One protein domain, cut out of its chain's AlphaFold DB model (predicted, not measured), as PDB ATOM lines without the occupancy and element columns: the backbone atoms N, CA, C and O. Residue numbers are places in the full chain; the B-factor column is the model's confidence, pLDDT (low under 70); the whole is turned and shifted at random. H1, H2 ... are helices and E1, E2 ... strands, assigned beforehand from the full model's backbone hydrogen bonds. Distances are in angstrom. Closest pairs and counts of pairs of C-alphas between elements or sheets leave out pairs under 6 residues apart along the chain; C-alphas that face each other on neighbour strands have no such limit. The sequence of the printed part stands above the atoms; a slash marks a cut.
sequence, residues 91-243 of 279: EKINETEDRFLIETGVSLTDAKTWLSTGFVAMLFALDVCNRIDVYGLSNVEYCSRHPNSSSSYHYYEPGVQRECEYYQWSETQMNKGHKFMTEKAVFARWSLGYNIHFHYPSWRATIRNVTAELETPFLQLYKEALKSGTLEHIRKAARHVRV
ATOM      1  N   GLU A  91     -26.633 -57.016   0.798       91.06
ATOM      2  CA  GLU A  91     -26.597 -55.619   1.230       91.06
ATOM      3  C   GLU A  91     -27.282 -54.722   0.195       91.06
ATOM      4  O   GLU A  91     -28.155 -53.932   0.544       91.06
ATOM      5  N   LYS A  92     -26.989 -54.921  -1.099       91.50
ATOM      6  CA  LYS A  92     -27.621 -54.139  -2.166       91.50
ATOM      7  C   LYS A  92     -29.115 -54.432  -2.322       91.50
ATOM      8  O   LYS A  92     -29.874 -53.547  -2.712       91.50
ATOM      9  N   ILE A  93     -29.552 -55.658  -2.019       90.81
ATOM     10  CA  ILE A  93     -30.983 -55.998  -1.969       90.81
ATOM     11  C   ILE A  93     -31.654 -55.187  -0.858       90.81
ATOM     12  O   ILE A  93     -32.648 -54.525  -1.136       90.81
ATOM     13  N   ASN A  94     -31.080 -55.175   0.349       92.06
ATOM     14  CA  ASN A  94     -31.619 -54.408   1.474       92.06
ATOM     15  C   ASN A  94     -31.689 -52.913   1.153       92.06
ATOM     16  O   ASN A  94     -32.751 -52.322   1.290       92.06
ATOM     17  N   GLU A  95     -30.612 -52.331   0.615       93.75
ATOM     18  CA  GLU A  95     -30.613 -50.929   0.178       93.75
ATOM     19  C   GLU A  95     -31.736 -50.646  -0.829       93.75
ATOM     20  O   GLU A  95     -32.383 -49.605  -0.768       93.75
ATOM     21  N   THR A  96     -31.994 -51.568  -1.757       92.81
ATOM     22  CA  THR A  96     -33.050 -51.415  -2.766       92.81
ATOM     23  C   THR A  96     -34.446 -51.423  -2.124       92.81
ATOM     24  O   THR A  96     -35.296 -50.613  -2.501       92.81
ATOM     25  N   GLU A  97     -34.689 -52.292  -1.138       93.81
ATOM     26  CA  GLU A  97     -35.951 -52.312  -0.385       93.81
ATOM     27  C   GLU A  97     -36.105 -51.071   0.510       93.81
ATOM     28  O   GLU A  97     -37.184 -50.475   0.546       93.81
ATOM     29  N   ASP A  98     -35.023 -50.629   1.156       95.50
ATOM     30  CA  ASP A  98     -34.991 -49.415   1.976       95.50
ATOM     31  C   ASP A  98     -35.297 -48.176   1.137       95.50
ATOM     32  O   ASP A  98     -36.067 -47.315   1.562       95.50
ATOM     33  N   ARG A  99     -34.769 -48.091  -0.092       96.25
ATOM     34  CA  ARG A  99     -35.111 -47.003  -1.020       96.25
ATOM     35  C   ARG A  99     -36.604 -46.966  -1.321       96.25
ATOM     36  O   ARG A  99     -37.181 -45.886  -1.315       96.25
ATOM     37  N   PHE A 100     -37.251 -48.111  -1.532       95.69
ATOM     38  CA  PHE A 100     -38.701 -48.136  -1.723       95.69
ATOM     39  C   PHE A 100     -39.450 -47.671  -0.466       95.69
ATOM     40  O   PHE A 100     -40.370 -46.858  -0.566       95.69
ATOM     41  N   LEU A 101     -39.043 -48.145   0.715       96.06
ATOM     42  CA  LEU A 101     -39.647 -47.741   1.985       96.06
ATOM     43  C   LEU A 101     -39.508 -46.232   2.227       96.06
ATOM     44  O   LEU A 101     -40.494 -45.587   2.566       96.06
ATOM     45  N   ILE A 102     -38.320 -45.664   2.019       95.94
ATOM     46  CA  ILE A 102     -38.051 -44.230   2.201       95.94
ATOM     47  C   ILE A 102     -38.937 -43.386   1.281       95.94
ATOM     48  O   ILE A 102     -39.501 -42.383   1.708       95.94
ATOM     49  N   GLU A 103     -39.079 -43.792   0.022       96.00
ATOM     50  CA  GLU A 103     -39.804 -43.006  -0.975       96.00
ATOM     51  C   GLU A 103     -41.327 -43.062  -0.814       96.00
ATOM     52  O   GLU A 103     -42.030 -42.104  -1.156       96.00
ATOM     53  N   THR A 104     -41.839 -44.189  -0.313       96.00
ATOM     54  CA  THR A 104     -43.279 -44.487  -0.276       96.00
ATOM     55  C   THR A 104     -43.881 -44.464   1.126       96.00
ATOM     56  O   THR A 104     -45.100 -44.375   1.258       96.00
ATOM     57  N   GLY A 105     -43.054 -44.572   2.168       96.12
ATOM     58  CA  GLY A 105     -43.485 -44.783   3.549       96.12
ATOM     59  C   GLY A 105     -44.023 -46.191   3.835       96.12
ATOM     60  O   GLY A 105     -44.515 -46.434   4.934       96.12
ATOM     61  N   VAL A 106     -43.958 -47.127   2.877       94.56
ATOM     62  CA  VAL A 106     -44.534 -48.476   3.004       94.56
ATOM     63  C   VAL A 106     -43.495 -49.536   2.639       94.56
ATOM     64  O   VAL A 106     -42.888 -49.492   1.572       94.56
ATOM     65  N   SER A 107     -43.299 -50.533   3.505       94.38
ATOM     66  CA  SER A 107     -42.372 -51.636   3.218       94.38
ATOM     67  C   SER A 107     -42.913 -52.539   2.099       94.38
ATOM     68  O   SER A 107     -44.128 -52.660   1.920       94.38
ATOM     69  N   LEU A 108     -42.046 -53.260   1.375       92.38
ATOM     70  CA  LEU A 108     -42.503 -54.237   0.368       92.38
ATOM     71  C   LEU A 108     -43.402 -55.324   0.978       92.38
ATOM     72  O   LEU A 108     -44.396 -55.740   0.374       92.38
ATOM     73  N   THR A 109     -43.082 -55.745   2.207       90.06
ATOM     74  CA  THR A 109     -43.871 -56.716   2.977       90.06
ATOM     75  C   THR A 109     -45.264 -56.182   3.287       90.06
ATOM     76  O   THR A 109     -46.243 -56.938   3.219       90.06
ATOM     77  N   ASP A 110     -45.371 -54.893   3.608       90.62
ATOM     78  CA  ASP A 110     -46.640 -54.249   3.912       90.62
ATOM     79  C   ASP A 110     -47.478 -53.976   2.671       90.62
ATOM     80  O   ASP A 110     -48.697 -54.172   2.714       90.62
ATOM     81  N   ALA A 111     -46.818 -53.594   1.580       91.38
ATOM     82  CA  ALA A 111     -47.413 -53.381   0.271       91.38
ATOM     83  C   ALA A 111     -47.756 -54.684  -0.469       91.38
ATOM     84  O   ALA A 111     -48.427 -54.641  -1.501       91.38
ATOM     85  N   LYS A 112     -47.308 -55.842   0.046       90.88
ATOM     86  CA  LYS A 112     -47.495 -57.172  -0.562       90.88
ATOM     87  C   LYS A 112     -47.066 -57.200  -2.033       90.88
ATOM     88  O   LYS A 112     -47.745 -57.770  -2.887       90.88
ATOM     89  N   THR A 113     -45.922 -56.587  -2.307       93.19
ATOM     90  CA  THR A 113     -45.358 -56.423  -3.649       93.19
ATOM     91  C   THR A 113     -43.919 -56.921  -3.697       93.19
ATOM     92  O   THR A 113     -43.285 -57.169  -2.673       93.19
ATOM     93  N   TRP A 114     -43.402 -57.051  -4.911       93.25
ATOM     94  CA  TRP A 114     -41.978 -57.124  -5.201       93.25
ATOM     95  C   TRP A 114     -41.628 -56.029  -6.209       93.25
ATOM     96  O   TRP A 114     -42.496 -55.548  -6.947       93.25
ATOM     97  N   LEU A 115     -40.363 -55.629  -6.244       94.31
ATOM     98  CA  LEU A 115     -39.916 -54.556  -7.124       94.31
ATOM     99  C   LEU A 115     -39.927 -55.012  -8.581       94.31
ATOM    100  O   LEU A 115     -39.614 -56.167  -8.899       94.31
ATOM    101  N   SER A 116     -40.295 -54.117  -9.493       95.88
ATOM    102  CA  SER A 116     -40.127 -54.403 -10.913       95.88
ATOM    103  C   SER A 116     -38.642 -54.493 -11.280       95.88
ATOM    104  O   SER A 116     -37.761 -53.939 -10.620       95.88
ATOM    105  N   THR A 117     -38.342 -55.178 -12.387       95.44
ATOM    106  CA  THR A 117     -36.984 -55.126 -12.951       95.44
ATOM    107  C   THR A 117     -36.596 -53.691 -13.333       95.44
ATOM    108  O   THR A 117     -35.420 -53.366 -13.243       95.44
ATOM    109  N   GLY A 118     -37.568 -52.842 -13.695       96.12
ATOM    110  CA  GLY A 118     -37.360 -51.423 -14.002       96.12
ATOM    111  C   GLY A 118     -36.854 -50.628 -12.806       96.12
ATOM    112  O   GLY A 118     -35.862 -49.919 -12.929       96.12
ATOM    113  N   PHE A 119     -37.456 -50.818 -11.630       96.75
ATOM    114  CA  PHE A 119     -37.029 -50.138 -10.406       96.75
ATOM    115  C   PHE A 119     -35.591 -50.472 -10.026       96.75
ATOM    116  O   PHE A 119     -34.779 -49.579  -9.785       96.75
ATOM    117  N   VAL A 120     -35.241 -51.759 -10.052       96.38
ATOM    118  CA  VAL A 120     -33.873 -52.178  -9.724       96.38
ATOM    119  C   VAL A 120     -32.879 -51.778 -10.820       96.38
ATOM    120  O   VAL A 120     -31.733 -51.461 -10.515       96.38
ATOM    121  N   ALA A 121     -33.296 -51.743 -12.091       97.12
ATOM    122  CA  ALA A 121     -32.460 -51.241 -13.181       97.12
ATOM    123  C   ALA A 121     -32.181 -49.736 -13.057       97.12
ATOM    124  O   ALA A 121     -31.053 -49.319 -13.307       97.12
ATOM    125  N   MET A 122     -33.167 -48.940 -12.632       97.69
ATOM    126  CA  MET A 122     -32.985 -47.512 -12.357       97.69
ATOM    127  C   MET A 122     -31.981 -47.288 -11.223       97.69
ATOM    128  O   MET A 122     -31.048 -46.508 -11.383       97.69
ATOM    129  N   LEU A 123     -32.117 -48.018 -10.111       96.69
ATOM    130  CA  LEU A 123     -31.150 -47.956  -9.008       96.69
ATOM    131  C   LEU A 123     -29.743 -48.370  -9.448       96.69
ATOM    132  O   LEU A 123     -28.780 -47.680  -9.139       96.69
ATOM    133  N   PHE A 124     -29.624 -49.452 -10.221       96.12
ATOM    134  CA  PHE A 124     -28.337 -49.865 -10.777       96.12
ATOM    135  C   PHE A 124     -27.719 -48.769 -11.656       96.12
ATOM    136  O   PHE A 124     -26.527 -48.499 -11.547       96.12
ATOM    137  N   ALA A 125     -28.509 -48.116 -12.512       96.81
ATOM    138  CA  ALA A 125     -28.012 -47.030 -13.349       96.81
ATOM    139  C   ALA A 125     -27.579 -45.811 -12.524       96.81
ATOM    140  O   ALA A 125     -26.562 -45.209 -12.853       96.81
ATOM    141  N   LEU A 126     -28.283 -45.491 -11.432       96.19
ATOM    142  CA  LEU A 126     -27.874 -44.442 -10.492       96.19
ATOM    143  C   LEU A 126     -26.517 -44.732  -9.838       96.19
ATOM    144  O   LEU A 126     -25.771 -43.797  -9.568       96.19
ATOM    145  N   ASP A 127     -26.176 -46.003  -9.618       94.69
ATOM    146  CA  ASP A 127     -24.885 -46.379  -9.033       94.69
ATOM    147  C   ASP A 127     -23.711 -46.253 -10.022       94.69
ATOM    148  O   ASP A 127     -22.572 -46.060  -9.597       94.69
ATOM    149  N   VAL A 128     -23.955 -46.424 -11.330       95.12
ATOM    150  CA  VAL A 128     -22.875 -46.603 -12.324       95.12
ATOM    151  C   VAL A 128     -22.837 -45.557 -13.438       95.12
ATOM    152  O   VAL A 128     -21.887 -45.552 -14.220       95.12
ATOM    153  N   CYS A 129     -23.842 -44.682 -13.539       95.06
ATOM    154  CA  CYS A 129     -23.953 -43.685 -14.605       95.06
ATOM    155  C   CYS A 129     -23.982 -42.254 -14.048       95.06
ATOM    156  O   CYS A 129     -24.684 -41.958 -13.088       95.06
ATOM    157  N   ASN A 130     -23.311 -41.328 -14.740       95.94
ATOM    158  CA  ASN A 130     -23.390 -39.888 -14.444       95.94
ATOM    159  C   ASN A 130     -24.646 -39.216 -15.036       95.94
ATOM    160  O   ASN A 130     -25.008 -38.098 -14.665       95.94
ATOM    161  N   ARG A 131     -25.273 -39.868 -16.018       97.19
ATOM    162  CA  ARG A 131     -26.483 -39.432 -16.718       97.19
ATOM    163  C   ARG A 131     -27.290 -40.663 -17.102       97.19
ATOM    164  O   ARG A 131     -26.707 -41.654 -17.538       97.19
ATOM    165  N   ILE A 132     -28.606 -40.576 -16.962       98.12
ATOM    166  CA  ILE A 132     -29.532 -41.654 -17.298       98.12
ATOM    167  C   ILE A 132     -30.554 -41.110 -18.290       98.12
ATOM    168  O   ILE A 132     -31.287 -40.173 -17.983       98.12
ATOM    169  N   ASP A 133     -30.617 -41.716 -19.469       97.56
ATOM    170  CA  ASP A 133     -31.656 -41.447 -20.459       97.56
ATOM    171  C   ASP A 133     -32.617 -42.645 -20.485       97.56
ATOM    172  O   ASP A 133     -32.216 -43.797 -20.668       97.56
ATOM    173  N   VAL A 134     -33.894 -42.381 -20.233       97.44
ATOM    174  CA  VAL A 134     -34.945 -43.387 -20.076       97.44
ATOM    175  C   VAL A 134     -35.873 -43.318 -21.275       97.44
ATOM    176  O   VAL A 134     -36.362 -42.242 -21.608       97.44
ATOM    177  N   TYR A 135     -36.144 -44.466 -21.887       95.88
ATOM    178  CA  TYR A 135     -36.969 -44.594 -23.088       95.88
ATOM    179  C   TYR A 135     -38.151 -45.526 -22.823       95.88
ATOM    180  O   TYR A 135     -38.031 -46.472 -22.033       95.88
ATOM    181  N   GLY A 136     -39.282 -45.277 -23.487       92.50
ATOM    182  CA  GLY A 136     -40.451 -46.157 -23.394       92.50
ATOM    183  C   GLY A 136     -41.098 -46.158 -22.005       92.50
ATOM    184  O   GLY A 136     -41.605 -47.168 -21.509       92.50
ATOM    185  N   LEU A 137     -41.021 -45.022 -21.308       93.50
ATOM    186  CA  LEU A 137     -41.636 -44.858 -19.999       93.50
ATOM    187  C   LEU A 137     -42.585 -43.669 -20.022       93.50
ATOM    188  O   LEU A 137     -42.151 -42.525 -20.011       93.50
ATOM    189  N   SER A 138     -43.885 -43.935 -20.006       92.31
ATOM    190  CA  SER A 138     -44.923 -42.912 -19.872       92.31
ATOM    191  C   SER A 138     -44.998 -42.353 -18.440       92.31
ATOM    192  O   SER A 138     -44.728 -43.077 -17.475       92.31
ATOM    193  N   ASN A 139     -45.394 -41.082 -18.280       90.69
ATOM    194  CA  ASN A 139     -45.591 -40.471 -16.955       90.69
ATOM    195  C   ASN A 139     -46.749 -41.121 -16.168       90.69
ATOM    196  O   ASN A 139     -47.522 -41.921 -16.703       90.69
ATOM    197  N   VAL A 140     -46.855 -40.791 -14.877       88.38
ATOM    198  CA  VAL A 140     -47.841 -41.384 -13.953       88.38
ATOM    199  C   VAL A 140     -49.280 -41.104 -14.401       88.38
ATOM    200  O   VAL A 140     -50.138 -41.977 -14.294       88.38
ATOM    201  N   GLU A 141     -49.549 -39.927 -14.969       89.12
ATOM    202  CA  GLU A 141     -50.889 -39.508 -15.391       89.12
ATOM    203  C   GLU A 141     -51.253 -39.947 -16.817       89.12
ATOM    204  O   GLU A 141     -52.346 -39.644 -17.298       89.12
ATOM    205  N   TYR A 142     -50.362 -40.642 -17.528       91.62
ATOM    206  CA  TYR A 142     -50.581 -40.984 -18.932       91.62
ATOM    207  C   TYR A 142     -51.865 -41.793 -19.108       91.62
ATOM    208  O   TYR A 142     -52.717 -41.429 -19.915       91.62
ATOM    209  N   CYS A 143     -52.042 -42.841 -18.304       91.12
ATOM    210  CA  CYS A 143     -53.179 -43.747 -18.428       91.12
ATOM    211  C   CYS A 143     -54.507 -43.138 -17.976       91.12
ATOM    212  O   CYS A 143     -55.544 -43.478 -18.540       91.12
ATOM    213  N   SER A 144     -54.494 -42.215 -17.010       90.00
ATOM    214  CA  SER A 144     -55.710 -41.494 -16.619       90.00
ATOM    215  C   SER A 144     -56.127 -40.470 -17.677       90.00
ATOM    216  O   SER A 144     -57.319 -40.274 -17.897       90.00
ATOM    217  N   ARG A 145     -55.163 -39.860 -18.380       92.00
ATOM    218  CA  ARG A 145     -55.420 -38.938 -19.501       92.00
ATOM    219  C   ARG A 145     -55.740 -39.648 -20.819       92.00
ATOM    220  O   ARG A 145     -56.360 -39.044 -21.687       92.00
ATOM    221  N   HIS A 146     -55.352 -40.915 -20.964       91.44
ATOM    222  CA  HIS A 146     -55.555 -41.715 -22.177       91.44
ATOM    223  C   HIS A 146     -56.244 -43.052 -21.858       91.44
ATOM    224  O   HIS A 146     -55.662 -44.118 -22.083       91.44
ATOM    225  N   PRO A 147     -57.499 -43.034 -21.371       87.38
ATOM    226  CA  PRO A 147     -58.210 -44.248 -20.957       87.38
ATOM    227  C   PRO A 147     -58.422 -45.252 -22.102       87.38
ATOM    228  O   PRO A 147     -58.538 -46.450 -21.858       87.38
ATOM    229  N   ASN A 148     -58.420 -44.779 -23.353       88.38
ATOM    230  CA  ASN A 148     -58.579 -45.600 -24.557       88.38
ATOM    231  C   ASN A 148     -57.243 -45.955 -25.236       88.38
ATOM    232  O   ASN A 148     -57.243 -46.382 -26.390       88.38
ATOM    233  N   SER A 149     -56.107 -45.752 -24.560       90.50
ATOM    234  CA  SER A 149     -54.791 -46.083 -25.110       90.50
ATOM    235  C   SER A 149     -54.713 -47.560 -25.519       90.50
ATOM    236  O   SER A 149     -55.017 -48.464 -24.736       90.50
ATOM    237  N   SER A 150     -54.273 -47.804 -26.753       91.19
ATOM    238  CA  SER A 150     -54.012 -49.138 -27.301       91.19
ATOM    239  C   SER A 150     -52.546 -49.562 -27.169       91.19
ATOM    240  O   SER A 150     -52.176 -50.629 -27.662       91.19
ATOM    241  N   SER A 151     -51.708 -48.758 -26.499       91.44
ATOM    242  CA  SER A 151     -50.288 -49.058 -26.311       91.44
ATOM    243  C   SER A 151     -50.096 -50.417 -25.639       91.44
ATOM    244  O   SER A 151     -50.719 -50.728 -24.618       91.44
ATOM    245  N   SER A 152     -49.216 -51.231 -26.219       94.06
ATOM    246  CA  SER A 152     -48.871 -52.538 -25.664       94.06
ATOM    247  C   SER A 152     -47.906 -52.385 -24.488       94.06
ATOM    248  O   SER A 152     -47.067 -51.488 -24.478       94.06
ATOM    249  N   TYR A 153     -48.039 -53.261 -23.489       92.50
ATOM    250  CA  TYR A 153     -47.178 -53.289 -22.301       92.50
ATOM    251  C   TYR A 153     -45.728 -53.682 -22.623       92.50
ATOM    252  O   TYR A 153     -44.807 -53.277 -21.918       92.50
ATOM    253  N   HIS A 154     -45.539 -54.482 -23.671       92.88
ATOM    254  CA  HIS A 154     -44.243 -54.781 -24.264       92.88
ATOM    255  C   HIS A 154     -44.293 -54.423 -25.749       92.88
ATOM    256  O   HIS A 154     -45.169 -54.923 -26.458       92.88
ATOM    257  N   TYR A 155     -43.331 -53.634 -26.234       93.56
ATOM    258  CA  TYR A 155     -43.191 -53.320 -27.667       93.56
ATOM    259  C   TYR A 155     -43.082 -54.580 -28.545       93.56
ATOM    260  O   TYR A 155     -43.564 -54.612 -29.670       93.56
ATOM    261  N   TYR A 156     -42.513 -55.660 -27.999       91.38
ATOM    262  CA  TYR A 156     -42.273 -56.915 -28.712       91.38
ATOM    263  C   TYR A 156     -43.395 -57.961 -28.583       91.38
ATOM    264  O   TYR A 156     -43.243 -59.089 -29.057       91.38
ATOM    265  N   GLU A 157     -44.511 -57.617 -27.931       89.94
ATOM    266  CA  GLU A 157     -45.702 -58.471 -27.795       89.94
ATOM    267  C   GLU A 157     -46.980 -57.667 -28.115       89.94
ATOM    268  O   GLU A 157     -47.865 -57.533 -27.257       89.94
ATOM    269  N   PRO A 158     -47.093 -57.094 -29.331       89.88
ATOM    270  CA  PRO A 158     -48.203 -56.217 -29.674       89.88
ATOM    271  C   PRO A 158     -49.548 -56.938 -29.542       89.88
ATOM    272  O   PRO A 158     -49.724 -58.067 -30.001       89.88
ATOM    273  N   GLY A 159     -50.507 -56.280 -28.887       88.94
ATOM    274  CA  GLY A 159     -51.868 -56.794 -28.698       88.94
ATOM    275  C   GLY A 159     -52.025 -57.883 -27.629       88.94
ATOM    276  O   GLY A 159     -53.154 -58.263 -27.333       88.94
ATOM    277  N   VAL A 160     -50.937 -58.362 -27.008       90.62
ATOM    278  CA  VAL A 160     -51.008 -59.387 -25.947       90.62
ATOM    279  C   VAL A 160     -51.549 -58.806 -24.642       90.62
ATOM    280  O   VAL A 160     -52.392 -59.418 -23.989       90.62
ATOM    281  N   GLN A 161     -51.061 -57.630 -24.250       92.38
ATOM    282  CA  GLN A 161     -51.469 -56.951 -23.023       92.38
ATOM    283  C   GLN A 161     -51.381 -55.440 -23.231       92.38
ATOM    284  O   GLN A 161     -50.321 -54.927 -23.587       92.38
ATOM    285  N   ARG A 162     -52.473 -54.716 -22.968       93.81
ATOM    286  CA  ARG A 162     -52.465 -53.246 -22.985       93.81
ATOM    287  C   ARG A 162     -51.783 -52.702 -21.734       93.81
ATOM    288  O   ARG A 162     -52.062 -53.173 -20.627       93.81
ATOM    289  N   GLU A 163     -50.917 -51.706 -21.915       93.50
ATOM    290  CA  GLU A 163     -50.118 -51.100 -20.842       93.50
ATOM    291  C   GLU A 163     -51.012 -50.553 -19.727       93.50
ATOM    292  O   GLU A 163     -50.885 -50.958 -18.572       93.50
ATOM    293  N   CYS A 164     -51.949 -49.670 -20.077       94.38
ATOM    294  CA  CYS A 164     -52.740 -48.954 -19.083       94.38
ATOM    295  C   CYS A 164     -53.670 -49.858 -18.279       94.38
ATOM    296  O   CYS A 164     -53.798 -49.681 -17.070       94.38
ATOM    297  N   GLU A 165     -54.254 -50.875 -18.914       93.88
ATOM    298  CA  GLU A 165     -55.056 -51.873 -18.204       93.88
ATOM    299  C   GLU A 165     -54.213 -52.658 -17.206       93.88
ATOM    300  O   GLU A 165     -54.626 -52.858 -16.063       93.88
ATOM    301  N   TYR A 166     -53.015 -53.081 -17.619       94.69
ATOM    302  CA  TYR A 166     -52.137 -53.857 -16.756       94.69
ATOM    303  C   TYR A 166     -51.602 -53.030 -15.587       94.69
ATOM    304  O   TYR A 166     -51.613 -53.501 -14.448       94.69
ATOM    305  N   TYR A 167     -51.173 -51.793 -15.847       94.69
ATOM    306  CA  TYR A 167     -50.695 -50.881 -14.813       94.69
ATOM    307  C   TYR A 167     -51.782 -50.564 -13.804       94.69
ATOM    308  O   TYR A 167     -51.546 -50.737 -12.611       94.69
ATOM    309  N   GLN A 168     -52.982 -50.202 -14.260       94.31
ATOM    310  CA  GLN A 168     -54.101 -49.921 -13.367       94.31
ATOM    311  C   GLN A 168     -54.477 -51.151 -12.533       94.31
ATOM    312  O   GLN A 168     -54.633 -51.055 -11.312       94.31
ATOM    313  N   TRP A 169     -54.592 -52.317 -13.177       95.06
ATOM    314  CA  TRP A 169     -54.908 -53.564 -12.489       95.06
ATOM    315  C   TRP A 169     -53.863 -53.897 -11.424       95.06
ATOM    316  O   TRP A 169     -54.239 -54.181 -10.289       95.06
ATOM    317  N   SER A 170     -52.572 -53.844 -11.770       95.88
ATOM    318  CA  SER A 170     -51.459 -54.217 -10.890       95.88
ATOM    319  C   SER A 170     -51.264 -53.230  -9.735       95.88
ATOM    320  O   SER A 170     -51.088 -53.655  -8.588       95.88
ATOM    321  N   GLU A 171     -51.336 -51.927 -10.015       95.88
ATOM    322  CA  GLU A 171     -51.186 -50.858  -9.023       95.88
ATOM    323  C   GLU A 171     -52.212 -51.026  -7.895       95.88
ATOM    324  O   GLU A 171     -51.854 -51.092  -6.716       95.88
ATOM    325  N   THR A 172     -53.482 -51.210  -8.267       94.75
ATOM    326  CA  THR A 172     -54.622 -51.269  -7.337       94.75
ATOM    327  C   THR A 172     -54.772 -52.600  -6.591       94.75
ATOM    328  O   THR A 172     -55.576 -52.703  -5.664       94.75
ATOM    329  N   GLN A 173     -53.993 -53.638  -6.926       93.31
ATOM    330  CA  GLN A 173     -54.018 -54.902  -6.182       93.31
ATOM    331  C   GLN A 173     -53.412 -54.744  -4.776       93.31
ATOM    332  O   GLN A 173     -52.204 -54.806  -4.603       93.31
ATOM    333  N   MET A 174     -54.212 -54.667  -3.719       91.38
ATOM    334  CA  MET A 174     -53.693 -54.475  -2.349       91.38
ATOM    335  C   MET A 174     -52.914 -55.665  -1.743       91.38
ATOM    336  O   MET A 174     -52.457 -55.590  -0.603       91.38
ATOM    337  N   ASN A 175     -52.780 -56.784  -2.462       88.56
ATOM    338  CA  ASN A 175     -52.174 -58.017  -1.949       88.56
ATOM    339  C   ASN A 175     -51.228 -58.753  -2.918       88.56
ATOM    340  O   ASN A 175     -50.793 -59.865  -2.610       88.56
ATOM    341  N   LYS A 176     -50.970 -58.186  -4.099       89.31
ATOM    342  CA  LYS A 176     -50.102 -58.753  -5.141       89.31
ATOM    343  C   LYS A 176     -49.789 -57.689  -6.190       89.31
ATOM    344  O   LYS A 176     -50.332 -56.590  -6.146       89.31
ATOM    345  N   GLY A 177     -49.011 -58.079  -7.196       91.00
ATOM    346  CA  GLY A 177     -48.728 -57.235  -8.352       91.00
ATOM    347  C   GLY A 177     -47.724 -56.138  -8.027       91.00
ATOM    348  O   GLY A 177     -47.513 -55.784  -6.873       91.00
ATOM    349  N   HIS A 178     -47.100 -55.619  -9.073       94.56
ATOM    350  CA  HIS A 178     -46.187 -54.493  -8.980       94.56
ATOM    351  C   HIS A 178     -46.933 -53.182  -8.758       94.56
ATOM    352  O   HIS A 178     -48.060 -53.012  -9.236       94.56
ATOM    353  N   LYS A 179     -46.260 -52.232  -8.112       96.88
ATOM    354  CA  LYS A 179     -46.742 -50.862  -7.916       96.88
ATOM    355  C   LYS A 179     -46.162 -49.940  -8.976       96.88
ATOM    356  O   LYS A 179     -45.400 -49.037  -8.666       96.88
ATOM    357  N   PHE A 180     -46.465 -50.226 -10.244       95.31
ATOM    358  CA  PHE A 180     -45.858 -49.542 -11.388       95.31
ATOM    359  C   PHE A 180     -46.061 -48.027 -11.374       95.31
ATOM    360  O   PHE A 180     -45.131 -47.298 -11.704       95.31
ATOM    361  N   MET A 181     -47.249 -47.538 -11.007       95.31
ATOM    362  CA  MET A 181     -47.490 -46.092 -10.957       95.31
ATOM    363  C   MET A 181     -46.763 -45.468  -9.765       95.31
ATOM    364  O   MET A 181     -46.190 -44.391  -9.903       95.31
ATOM    365  N   THR A 182     -46.702 -46.175  -8.633       96.69
ATOM    366  CA  THR A 182     -45.874 -45.774  -7.486       96.69
ATOM    367  C   THR A 182     -44.390 -45.712  -7.852       96.69
ATOM    368  O   THR A 182     -43.758 -44.687  -7.627       96.69
ATOM    369  N   GLU A 183     -43.836 -46.743  -8.489       97.12
ATOM    370  CA  GLU A 183     -42.443 -46.765  -8.955       97.12
ATOM    371  C   GLU A 183     -42.154 -45.627  -9.952       97.12
ATOM    372  O   GLU A 183     -41.145 -44.937  -9.830       97.12
ATOM    373  N   LYS A 184     -43.066 -45.355 -10.896       95.56
ATOM    374  CA  LYS A 184     -42.949 -44.209 -11.816       95.56
ATOM    375  C   LYS A 184     -42.939 -42.866 -11.084       95.56
ATOM    376  O   LYS A 184     -42.175 -41.980 -11.464       95.56
ATOM    377  N   ALA A 185     -43.756 -42.708 -10.043       95.56
ATOM    378  CA  ALA A 185     -43.769 -41.498  -9.226       95.56
ATOM    379  C   ALA A 185     -42.440 -41.311  -8.472       95.56
ATOM    380  O   ALA A 185     -41.937 -40.190  -8.384       95.56
ATOM    381  N   VAL A 186     -41.823 -42.410  -8.020       96.62
ATOM    382  CA  VAL A 186     -40.460 -42.401  -7.468       96.62
ATOM    383  C   VAL A 186     -39.445 -41.935  -8.515       96.62
ATOM    384  O   VAL A 186     -38.661 -41.031  -8.238       96.62
ATOM    385  N   PHE A 187     -39.484 -42.468  -9.743       96.81
ATOM    386  CA  PHE A 187     -38.565 -42.034 -10.808       96.81
ATOM    387  C   PHE A 187     -38.741 -40.557 -11.162       96.81
ATOM    388  O   PHE A 187     -37.756 -39.849 -11.371       96.81
ATOM    389  N   ALA A 188     -39.988 -40.078 -11.187       95.38
ATOM    390  CA  ALA A 188     -40.281 -38.665 -11.369       95.38
ATOM    391  C   ALA A 188     -39.623 -37.827 -10.260       95.38
ATOM    392  O   ALA A 188     -38.912 -36.872 -10.566       95.38
ATOM    393  N   ARG A 189     -39.767 -38.205  -8.983       95.31
ATOM    394  CA  ARG A 189     -39.096 -37.499  -7.876       95.31
ATOM    395  C   ARG A 189     -37.573 -37.539  -8.009       95.31
ATOM    396  O   ARG A 189     -36.935 -36.498  -7.887       95.31
ATOM    397  N   TRP A 190     -36.989 -38.698  -8.307       96.12
ATOM    398  CA  TRP A 190     -35.543 -38.837  -8.495       96.12
ATOM    399  C   TRP A 190     -35.013 -37.952  -9.621       96.12
ATOM    400  O   TRP A 190     -33.950 -37.361  -9.459       96.12
ATOM    401  N   SER A 191     -35.764 -37.771 -10.710       95.94
ATOM    402  CA  SER A 191     -35.347 -36.898 -11.818       95.94
ATOM    403  C   SER A 191     -35.178 -35.417 -11.447       95.94
ATOM    404  O   SER A 191     -34.579 -34.664 -12.208       95.94
ATOM    405  N   LEU A 192     -35.670 -34.986 -10.277       94.50
ATOM    406  CA  LEU A 192     -35.477 -33.622  -9.772       94.50
ATOM    407  C   LEU A 192     -34.123 -33.421  -9.074       94.50
ATOM    408  O   LEU A 192     -33.672 -32.284  -8.955       94.50
ATOM    409  N   GLY A 193     -33.493 -34.499  -8.596       93.44
ATOM    410  CA  GLY A 193     -32.194 -34.463  -7.909       93.44
ATOM    411  C   GLY A 193     -31.063 -35.163  -8.667       93.44
ATOM    412  O   GLY A 193     -29.901 -34.793  -8.518       93.44
ATOM    413  N   TYR A 194     -31.393 -36.154  -9.495       96.00
ATOM    414  CA  TYR A 194     -30.454 -36.897 -10.330       96.00
ATOM    415  C   TYR A 194     -30.572 -36.481 -11.798       96.00
ATOM    416  O   TYR A 194     -31.616 -36.019 -12.252       96.00
ATOM    417  N   ASN A 195     -29.504 -36.701 -12.566       97.19
ATOM    418  CA  ASN A 195     -29.433 -36.376 -13.990       97.19
ATOM    419  C   ASN A 195     -30.170 -37.424 -14.855       97.19
ATOM    420  O   ASN A 195     -29.545 -38.157 -15.625       97.19
ATOM    421  N   ILE A 196     -31.491 -37.523 -14.668       97.62
ATOM    422  CA  ILE A 196     -32.389 -38.459 -15.360       97.62
ATOM    423  C   ILE A 196     -33.243 -37.691 -16.373       97.62
ATOM    424  O   ILE A 196     -33.905 -36.718 -16.013       97.62
ATOM    425  N   HIS A 197     -33.284 -38.164 -17.618       97.06
ATOM    426  CA  HIS A 197     -34.083 -37.582 -18.700       97.06
ATOM    427  C   HIS A 197     -34.993 -38.639 -19.313       97.06
ATOM    428  O   HIS A 197     -34.546 -39.751 -19.584       97.06
ATOM    429  N   PHE A 198     -36.260 -38.298 -19.545       96.69
ATOM    430  CA  PHE A 198     -37.241 -39.201 -20.150       96.69
ATOM    431  C   PHE A 198     -37.488 -38.825 -21.606       96.69
ATOM    432  O   PHE A 198     -37.712 -37.652 -21.910       96.69
ATOM    433  N   HIS A 199     -37.490 -39.831 -22.473       95.31
ATOM    434  CA  HIS A 199     -37.638 -39.710 -23.917       95.31
ATOM    435  C   HIS A 199     -38.673 -40.711 -24.424       95.31
ATOM    436  O   HIS A 199     -38.800 -41.810 -23.886       95.31
ATOM    437  N   TYR A 200     -39.393 -40.321 -25.478       91.19
ATOM    438  CA  TYR A 200     -40.363 -41.160 -26.197       91.19
ATOM    439  C   TYR A 200     -41.282 -41.990 -25.267       91.19
ATOM    440  O   TYR A 200     -41.147 -43.211 -25.175       91.19
ATOM    441  N   PRO A 201     -42.210 -41.333 -24.537       92.31
ATOM    442  CA  PRO A 201     -42.531 -39.904 -24.599       92.31
ATOM    443  C   PRO A 201     -41.595 -39.030 -23.754       92.31
ATOM    444  O   PRO A 201     -41.127 -39.431 -22.691       92.31
ATOM    445  N   SER A 202     -41.376 -37.787 -24.194       94.56
ATOM    446  CA  SER A 202     -40.673 -36.790 -23.381       94.56
ATOM    447  C   SER A 202     -41.595 -36.226 -22.304       94.56
ATOM    448  O   SER A 202     -42.697 -35.761 -22.603       94.56
ATOM    449  N   TRP A 203     -41.144 -36.220 -21.054       94.12
ATOM    450  CA  TRP A 203     -41.863 -35.585 -19.949       94.12
ATOM    451  C   TRP A 203     -40.910 -35.169 -18.829       94.12
ATOM    452  O   TRP A 203     -39.759 -35.593 -18.763       94.12
ATOM    453  N   ARG A 204     -41.402 -34.296 -17.948       91.69
ATOM    454  CA  ARG A 204     -40.693 -33.828 -16.754       91.69
ATOM    455  C   ARG A 204     -41.566 -34.043 -15.533       91.69
ATOM    456  O   ARG A 204     -42.790 -33.973 -15.631       91.69
ATOM    457  N   ALA A 205     -40.935 -34.280 -14.393       89.25
ATOM    458  CA  ALA A 205     -41.649 -34.361 -13.133       89.25
ATOM    459  C   ALA A 205     -42.327 -33.023 -12.812       89.25
ATOM    460  O   ALA A 205     -41.703 -31.964 -12.856       89.25
ATOM    461  N   THR A 206     -43.613 -33.077 -12.469       82.81
ATOM    462  CA  THR A 206     -44.413 -31.907 -12.067       82.81
ATOM    463  C   THR A 206     -44.594 -31.816 -10.549       82.81
ATOM    464  O   THR A 206     -45.474 -31.102 -10.068       82.81
ATOM    465  N   ILE A 207     -43.782 -32.553  -9.782       82.31
ATOM    466  CA  ILE A 207     -43.839 -32.592  -8.318       82.31
ATOM    467  C   ILE A 207     -43.372 -31.238  -7.776       82.31
ATOM    468  O   ILE A 207     -42.217 -30.858  -7.944       82.31
ATOM    469  N   ARG A 208     -44.283 -30.504  -7.126       78.44
ATOM    470  CA  ARG A 208     -44.000 -29.167  -6.571       78.44
ATOM    471  C   ARG A 208     -43.311 -29.224  -5.214       78.44
ATOM    472  O   ARG A 208     -42.438 -28.411  -4.940       78.44
ATOM    473  N   ASN A 209     -43.718 -30.169  -4.371       84.06
ATOM    474  CA  ASN A 209     -43.125 -30.385  -3.061       84.06
ATOM    475  C   ASN A 209     -42.442 -31.753  -3.035       84.06
ATOM    476  O   ASN A 209     -43.099 -32.780  -2.892       84.06
ATOM    477  N   VAL A 210     -41.120 -31.761  -3.196       82.38
ATOM    478  CA  VAL A 210     -40.322 -32.996  -3.260       82.38
ATOM    479  C   VAL A 210     -40.330 -33.789  -1.957       82.38
ATOM    480  O   VAL A 210     -40.154 -35.004  -2.006       82.38
ATOM    481  N   THR A 211     -40.572 -33.130  -0.819       83.81
ATOM    482  CA  THR A 211     -40.642 -33.773   0.501       83.81
ATOM    483  C   THR A 211     -42.051 -34.224   0.873       83.81
ATOM    484  O   THR A 211     -42.209 -34.947   1.855       83.81
ATOM    485  N   ALA A 212     -43.078 -33.826   0.112       87.19
ATOM    486  CA  ALA A 212     -44.432 -34.319   0.326       87.19
ATOM    487  C   ALA A 212     -44.507 -35.817   0.033       87.19
ATOM    488  O   ALA A 212     -43.788 -36.322  -0.829       87.19
ATOM    489  N   GLU A 213     -45.404 -36.516   0.722       90.50
ATOM    490  CA  GLU A 213     -45.685 -37.926   0.458       90.50
ATOM    491  C   GLU A 213     -46.125 -38.144  -0.997       90.50
ATOM    492  O   GLU A 213     -46.769 -37.286  -1.601       90.50
ATOM    493  N   LEU A 214     -45.793 -39.306  -1.571       92.81
ATOM    494  CA  LEU A 214     -46.285 -39.654  -2.904       92.81
ATOM    495  C   LEU A 214     -47.796 -39.902  -2.868       92.81
ATOM    496  O   LEU A 214     -48.319 -40.577  -1.977       92.81
ATOM    497  N   GLU A 215     -48.481 -39.400  -3.890       90.62
ATOM    498  CA  GLU A 215     -49.903 -39.632  -4.119       90.62
ATOM    499  C   GLU A 215     -50.074 -40.505  -5.359       90.62
ATOM    500  O   GLU A 215     -50.068 -40.033  -6.493       90.62
ATOM    501  N   THR A 216     -50.197 -41.811  -5.139       94.06
ATOM    502  CA  THR A 216     -50.454 -42.801  -6.191       94.06
ATOM    503  C   THR A 216     -51.693 -43.621  -5.842       94.06
ATOM    504  O   THR A 216     -52.058 -43.688  -4.662       94.06
ATOM    505  N   PRO A 217     -52.342 -44.287  -6.819       95.06
ATOM    506  CA  PRO A 217     -53.541 -45.073  -6.539       95.06
ATOM    507  C   PRO A 217     -53.325 -46.126  -5.445       95.06
ATOM    508  O   PRO A 217     -54.179 -46.297  -4.580       95.06
ATOM    509  N   PHE A 218     -52.166 -46.796  -5.425       96.31
ATOM    510  CA  PHE A 218     -51.840 -47.742  -4.359       96.31
ATOM    511  C   PHE A 218     -51.747 -47.066  -2.985       96.31
ATOM    512  O   PHE A 218     -52.346 -47.550  -2.026       96.31
ATOM    513  N   LEU A 219     -51.014 -45.953  -2.874       96.31
ATOM    514  CA  LEU A 219     -50.798 -45.285  -1.590       96.31
ATOM    515  C   LEU A 219     -52.089 -44.678  -1.030       96.31
ATOM    516  O   LEU A 219     -52.293 -44.709   0.182       96.31
ATOM    517  N   GLN A 220     -52.980 -44.189  -1.894       95.81
ATOM    518  CA  GLN A 220     -54.309 -43.721  -1.494       95.81
ATOM    519  C   GLN A 220     -55.140 -44.866  -0.904       95.81
ATOM    520  O   GLN A 220     -55.556 -44.785   0.252       95.81
ATOM    521  N   LEU A 221     -55.271 -45.981  -1.635       95.50
ATOM    522  CA  LEU A 221     -55.987 -47.171  -1.158       95.50
ATOM    523  C   LEU A 221     -55.384 -47.731   0.139       95.50
ATOM    524  O   LEU A 221     -56.106 -48.186   1.027       95.50
ATOM    525  N   TYR A 222     -54.057 -47.694   0.272       95.38
ATOM    526  CA  TYR A 222     -53.356 -48.145   1.470       95.38
ATOM    527  C   TYR A 222     -53.671 -47.273   2.691       95.38
ATOM    528  O   TYR A 222     -54.025 -47.804   3.746       95.38
ATOM    529  N   LYS A 223     -53.608 -45.943   2.548       95.19
ATOM    530  CA  LYS A 223     -53.941 -44.994   3.621       95.19
ATOM    531  C   LYS A 223     -55.413 -45.083   4.024       95.19
ATOM    532  O   LYS A 223     -55.721 -45.068   5.215       95.19
ATOM    533  N   GLU A 224     -56.315 -45.225   3.057       95.69
ATOM    534  CA  GLU A 224     -57.742 -45.431   3.317       95.69
ATOM    535  C   GLU A 224     -57.984 -46.714   4.115       95.69
ATOM    536  O   GLU A 224     -58.640 -46.670   5.156       95.69
ATOM    537  N   ALA A 225     -57.386 -47.834   3.695       94.38
ATOM    538  CA  ALA A 225     -57.521 -49.119   4.378       94.38
ATOM    539  C   ALA A 225     -56.940 -49.113   5.803       94.38
ATOM    540  O   ALA A 225     -57.488 -49.770   6.695       94.38
ATOM    541  N   LEU A 226     -55.841 -48.380   6.026       93.25
ATOM    542  CA  LEU A 226     -55.298 -48.132   7.364       93.25
ATOM    543  C   LEU A 226     -56.291 -47.350   8.223       93.25
ATOM    544  O   LEU A 226     -56.614 -47.776   9.330       93.25
ATOM    545  N   LYS A 227     -56.817 -46.237   7.697       95.19
ATOM    546  CA  LYS A 227     -57.757 -45.365   8.410       95.19
ATOM    547  C   LYS A 227     -59.060 -46.083   8.767       95.19
ATOM    548  O   LYS A 227     -59.593 -45.866   9.850       95.19
ATOM    549  N   SER A 228     -59.569 -46.940   7.883       95.62
ATOM    550  CA  SER A 228     -60.793 -47.712   8.126       95.62
ATOM    551  C   SER A 228     -60.572 -49.004   8.919       95.62
ATOM    552  O   SER A 228     -61.534 -49.726   9.166       95.62
ATOM    553  N   GLY A 229     -59.328 -49.355   9.275       92.12
ATOM    554  CA  GLY A 229     -59.010 -50.604   9.978       92.12
ATOM    555  C   GLY A 229     -59.254 -51.880   9.155       92.12
ATOM    556  O   GLY A 229     -59.338 -52.973   9.711       92.12
ATOM    557  N   THR A 230     -59.374 -51.771   7.828       90.69
ATOM    558  CA  THR A 230     -59.703 -52.897   6.930       90.69
ATOM    559  C   THR A 230     -58.466 -53.569   6.339       90.69
ATOM    560  O   THR A 230     -58.580 -54.645   5.745       90.69
ATOM    561  N   LEU A 231     -57.275 -52.983   6.520       87.88
ATOM    562  CA  LEU A 231     -56.034 -53.460   5.909       87.88
ATOM    563  C   LEU A 231     -55.739 -54.936   6.223       87.88
ATOM    564  O   LEU A 231     -55.433 -55.715   5.321       87.88
ATOM    565  N   GLU A 232     -55.885 -55.355   7.482       84.00
ATOM    566  CA  GLU A 232     -55.635 -56.746   7.880       84.00
ATOM    567  C   GLU A 232     -56.650 -57.727   7.284       84.00
ATOM    568  O   GLU A 232     -56.303 -58.858   6.935       84.00
ATOM    569  N   HIS A 233     -57.898 -57.298   7.090       83.25
ATOM    570  CA  HIS A 233     -58.902 -58.120   6.422       83.25
ATOM    571  C   HIS A 233     -58.567 -58.308   4.935       83.25
ATOM    572  O   HIS A 233     -58.568 -59.437   4.443       83.25
ATOM    573  N   ILE A 234     -58.173 -57.231   4.246       81.88
ATOM    574  CA  ILE A 234     -57.721 -57.264   2.845       81.88
ATOM    575  C   ILE A 234     -56.507 -58.193   2.687       81.88
ATOM    576  O   ILE A 234     -56.443 -58.999   1.752       81.88
ATOM    577  N   ARG A 235     -55.563 -58.138   3.635       76.88
ATOM    578  CA  ARG A 235     -54.377 -59.006   3.666       76.88
ATOM    579  C   ARG A 235     -54.728 -60.479   3.862       76.88
ATOM    580  O   ARG A 235     -54.143 -61.323   3.190       76.88
ATOM    581  N   LYS A 236     -55.683 -60.803   4.739       74.31
ATOM    582  CA  LYS A 236     -56.113 -62.191   5.001       74.31
ATOM    583  C   LYS A 236     -56.966 -62.782   3.877       74.31
ATOM    584  O   LYS A 236     -56.858 -63.973   3.601       74.31
ATOM    585  N   ALA A 237     -57.770 -61.962   3.199       70.88
ATOM    586  CA  ALA A 237     -58.557 -62.379   2.037       70.88
ATOM    587  C   ALA A 237     -57.677 -62.754   0.826       70.88
ATOM    588  O   ALA A 237     -58.108 -63.477  -0.077       70.88
ATOM    589  N   ALA A 238     -56.418 -62.305   0.814       61.34
ATOM    590  CA  ALA A 238     -55.420 -62.756  -0.138       61.34
ATOM    591  C   ALA A 238     -55.115 -64.245   0.081       61.34
ATOM    592  O   ALA A 238     -54.390 -64.627   1.004       61.34
ATOM    593  N   ARG A 239     -55.637 -65.115  -0.794       54.03
ATOM    594  CA  ARG A 239     -55.191 -66.514  -0.840       54.03
ATOM    595  C   ARG A 239     -53.664 -66.518  -0.921       54.03
ATOM    596  O   ARG A 239     -53.107 -65.911  -1.833       54.03
ATOM    597  N   HIS A 240     -53.001 -67.197   0.016       44.88
ATOM    598  CA  HIS A 240     -51.556 -67.413  -0.019       44.88
ATOM    599  C   HIS A 240     -51.203 -68.169  -1.302       44.88
ATOM    600  O   HIS A 240     -51.215 -69.400  -1.343       44.88
ATOM    601  N   VAL A 241     -50.892 -67.451  -2.379       40.88
ATOM    602  CA  VAL A 241     -50.293 -68.062  -3.559       40.88
ATOM    603  C   VAL A 241     -48.826 -68.271  -3.219       40.88
ATOM    604  O   VAL A 241     -47.969 -67.451  -3.532       40.88
ATOM    605  N   ARG A 242     -48.523 -69.387  -2.554       34.53
ATOM    606  CA  ARG A 242     -47.170 -69.945  -2.569       34.53
ATOM    607  C   ARG A 242     -46.862 -70.200  -4.044       34.53
ATOM    608  O   ARG A 242     -47.433 -71.114  -4.638       34.53
ATOM    609  N   VAL A 243     -46.025 -69.372  -4.668       34.84
ATOM    610  CA  VAL A 243     -45.575 -69.591  -6.048       34.84
ATOM    611  C   VAL A 243     -44.633 -70.797  -6.046       34.84
ATOM    612  O   VAL A 243     -43.421 -70.676  -6.115       34.84
TER     613      VAL A 243
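Overview. This is residues 91 to 243 of the 279 residues of an uncharacterized protein of Strongylocentrotus purpuratus (UniProt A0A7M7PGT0). What does the model look like at first sight? H6 sits near the middle of a cluster of helices; the end of H5 and the start of H7 meet at the start of H6, and H3 runs nearly alongside H6 on another side, with H1 near both H3 and H6. A small two-stranded sheet, E1 and E2, lies at one end of this body beside H3, and H8 lies at the other end, beyond H7. What is it made of? The printed part has 153 residues, with eight named helices and two named strands in the order H1 H2 H3 E1 H4 H5 H6 E2 H7 H8; of the 81 residues in named elements helices hold 73 and strands 8, the class mostly helix, and the sheet E1 E2 is parallel. It is compact, with a radius of gyration of the C-alphas of 15.9 A, and spans 43 by 38 by 33 A.

Along the chain. Where does the first half run? H1 is residues 91 to 104, 20.1 A long, from C-alpha 91 at (-26.597, -55.619, 1.230). H2 is 108 to 111, H3 is 117 to 128 and 16.5 A long, E1 is 132 to 135, and H4 is 142 to 145. And the second half? H5 is 163 to 172, 14.2 A; H6 is 180 to 190, 15.1 A; E2 is 196 to 199; H7 is 217 to 227, 15.5 A; H8 is 231 to 237, 10.0 A, ending at C-alpha 237 (-58.557, -62.379, 2.037).

Arrangement. What stands near H1 and H3? H1 and H2 only just touch, with 3 pairs of C-alphas within 8 A, the closest Glu 97 and Leu 108 at 6.9 A, through residues 97 to 101 of H1 alone. H3 and H6 are close but not clearly touching, Phe 119 to Glu 183 at 6.5 A, a shallow tilt of 18 degrees, the same way. How do the strands pair? E1 and E2 are parallel, at 23 degrees, with N 134 and O 197 at 2.8 A; E1, H4 H5 H6, E2 is a strand-helix-strand unit, two parallel neighbour strands with helices between. What do H5, H6 and H7 do? H5 touches H6, Glu 171 to Phe 180 at 6.0 A, about perpendicular at 88 degrees, and touches H7, Thr 172 to Phe 218 at 5.4 A. H6 and H7 touch only at their ends, Thr 182 to Phe 218 at 7.0 A. Are the helices' backbones paired? In H1, H3, H5, H6, H7 and H8 every O i to N i+4 pair is within hydrogen-bond range; H2 and H4 are too short for such a pair.

Size, cuts and confidence. How large is it? The two C-alphas farthest apart, those of Asn 130 and His 233, are 45.0 A apart. Is it unbroken, and which links are long? The printed part has no cut; the links H4 to H5 and E2 to H7 are long, each of 17 residues. Where is confidence low? Residues 238 to 243 have pLDDT under 70.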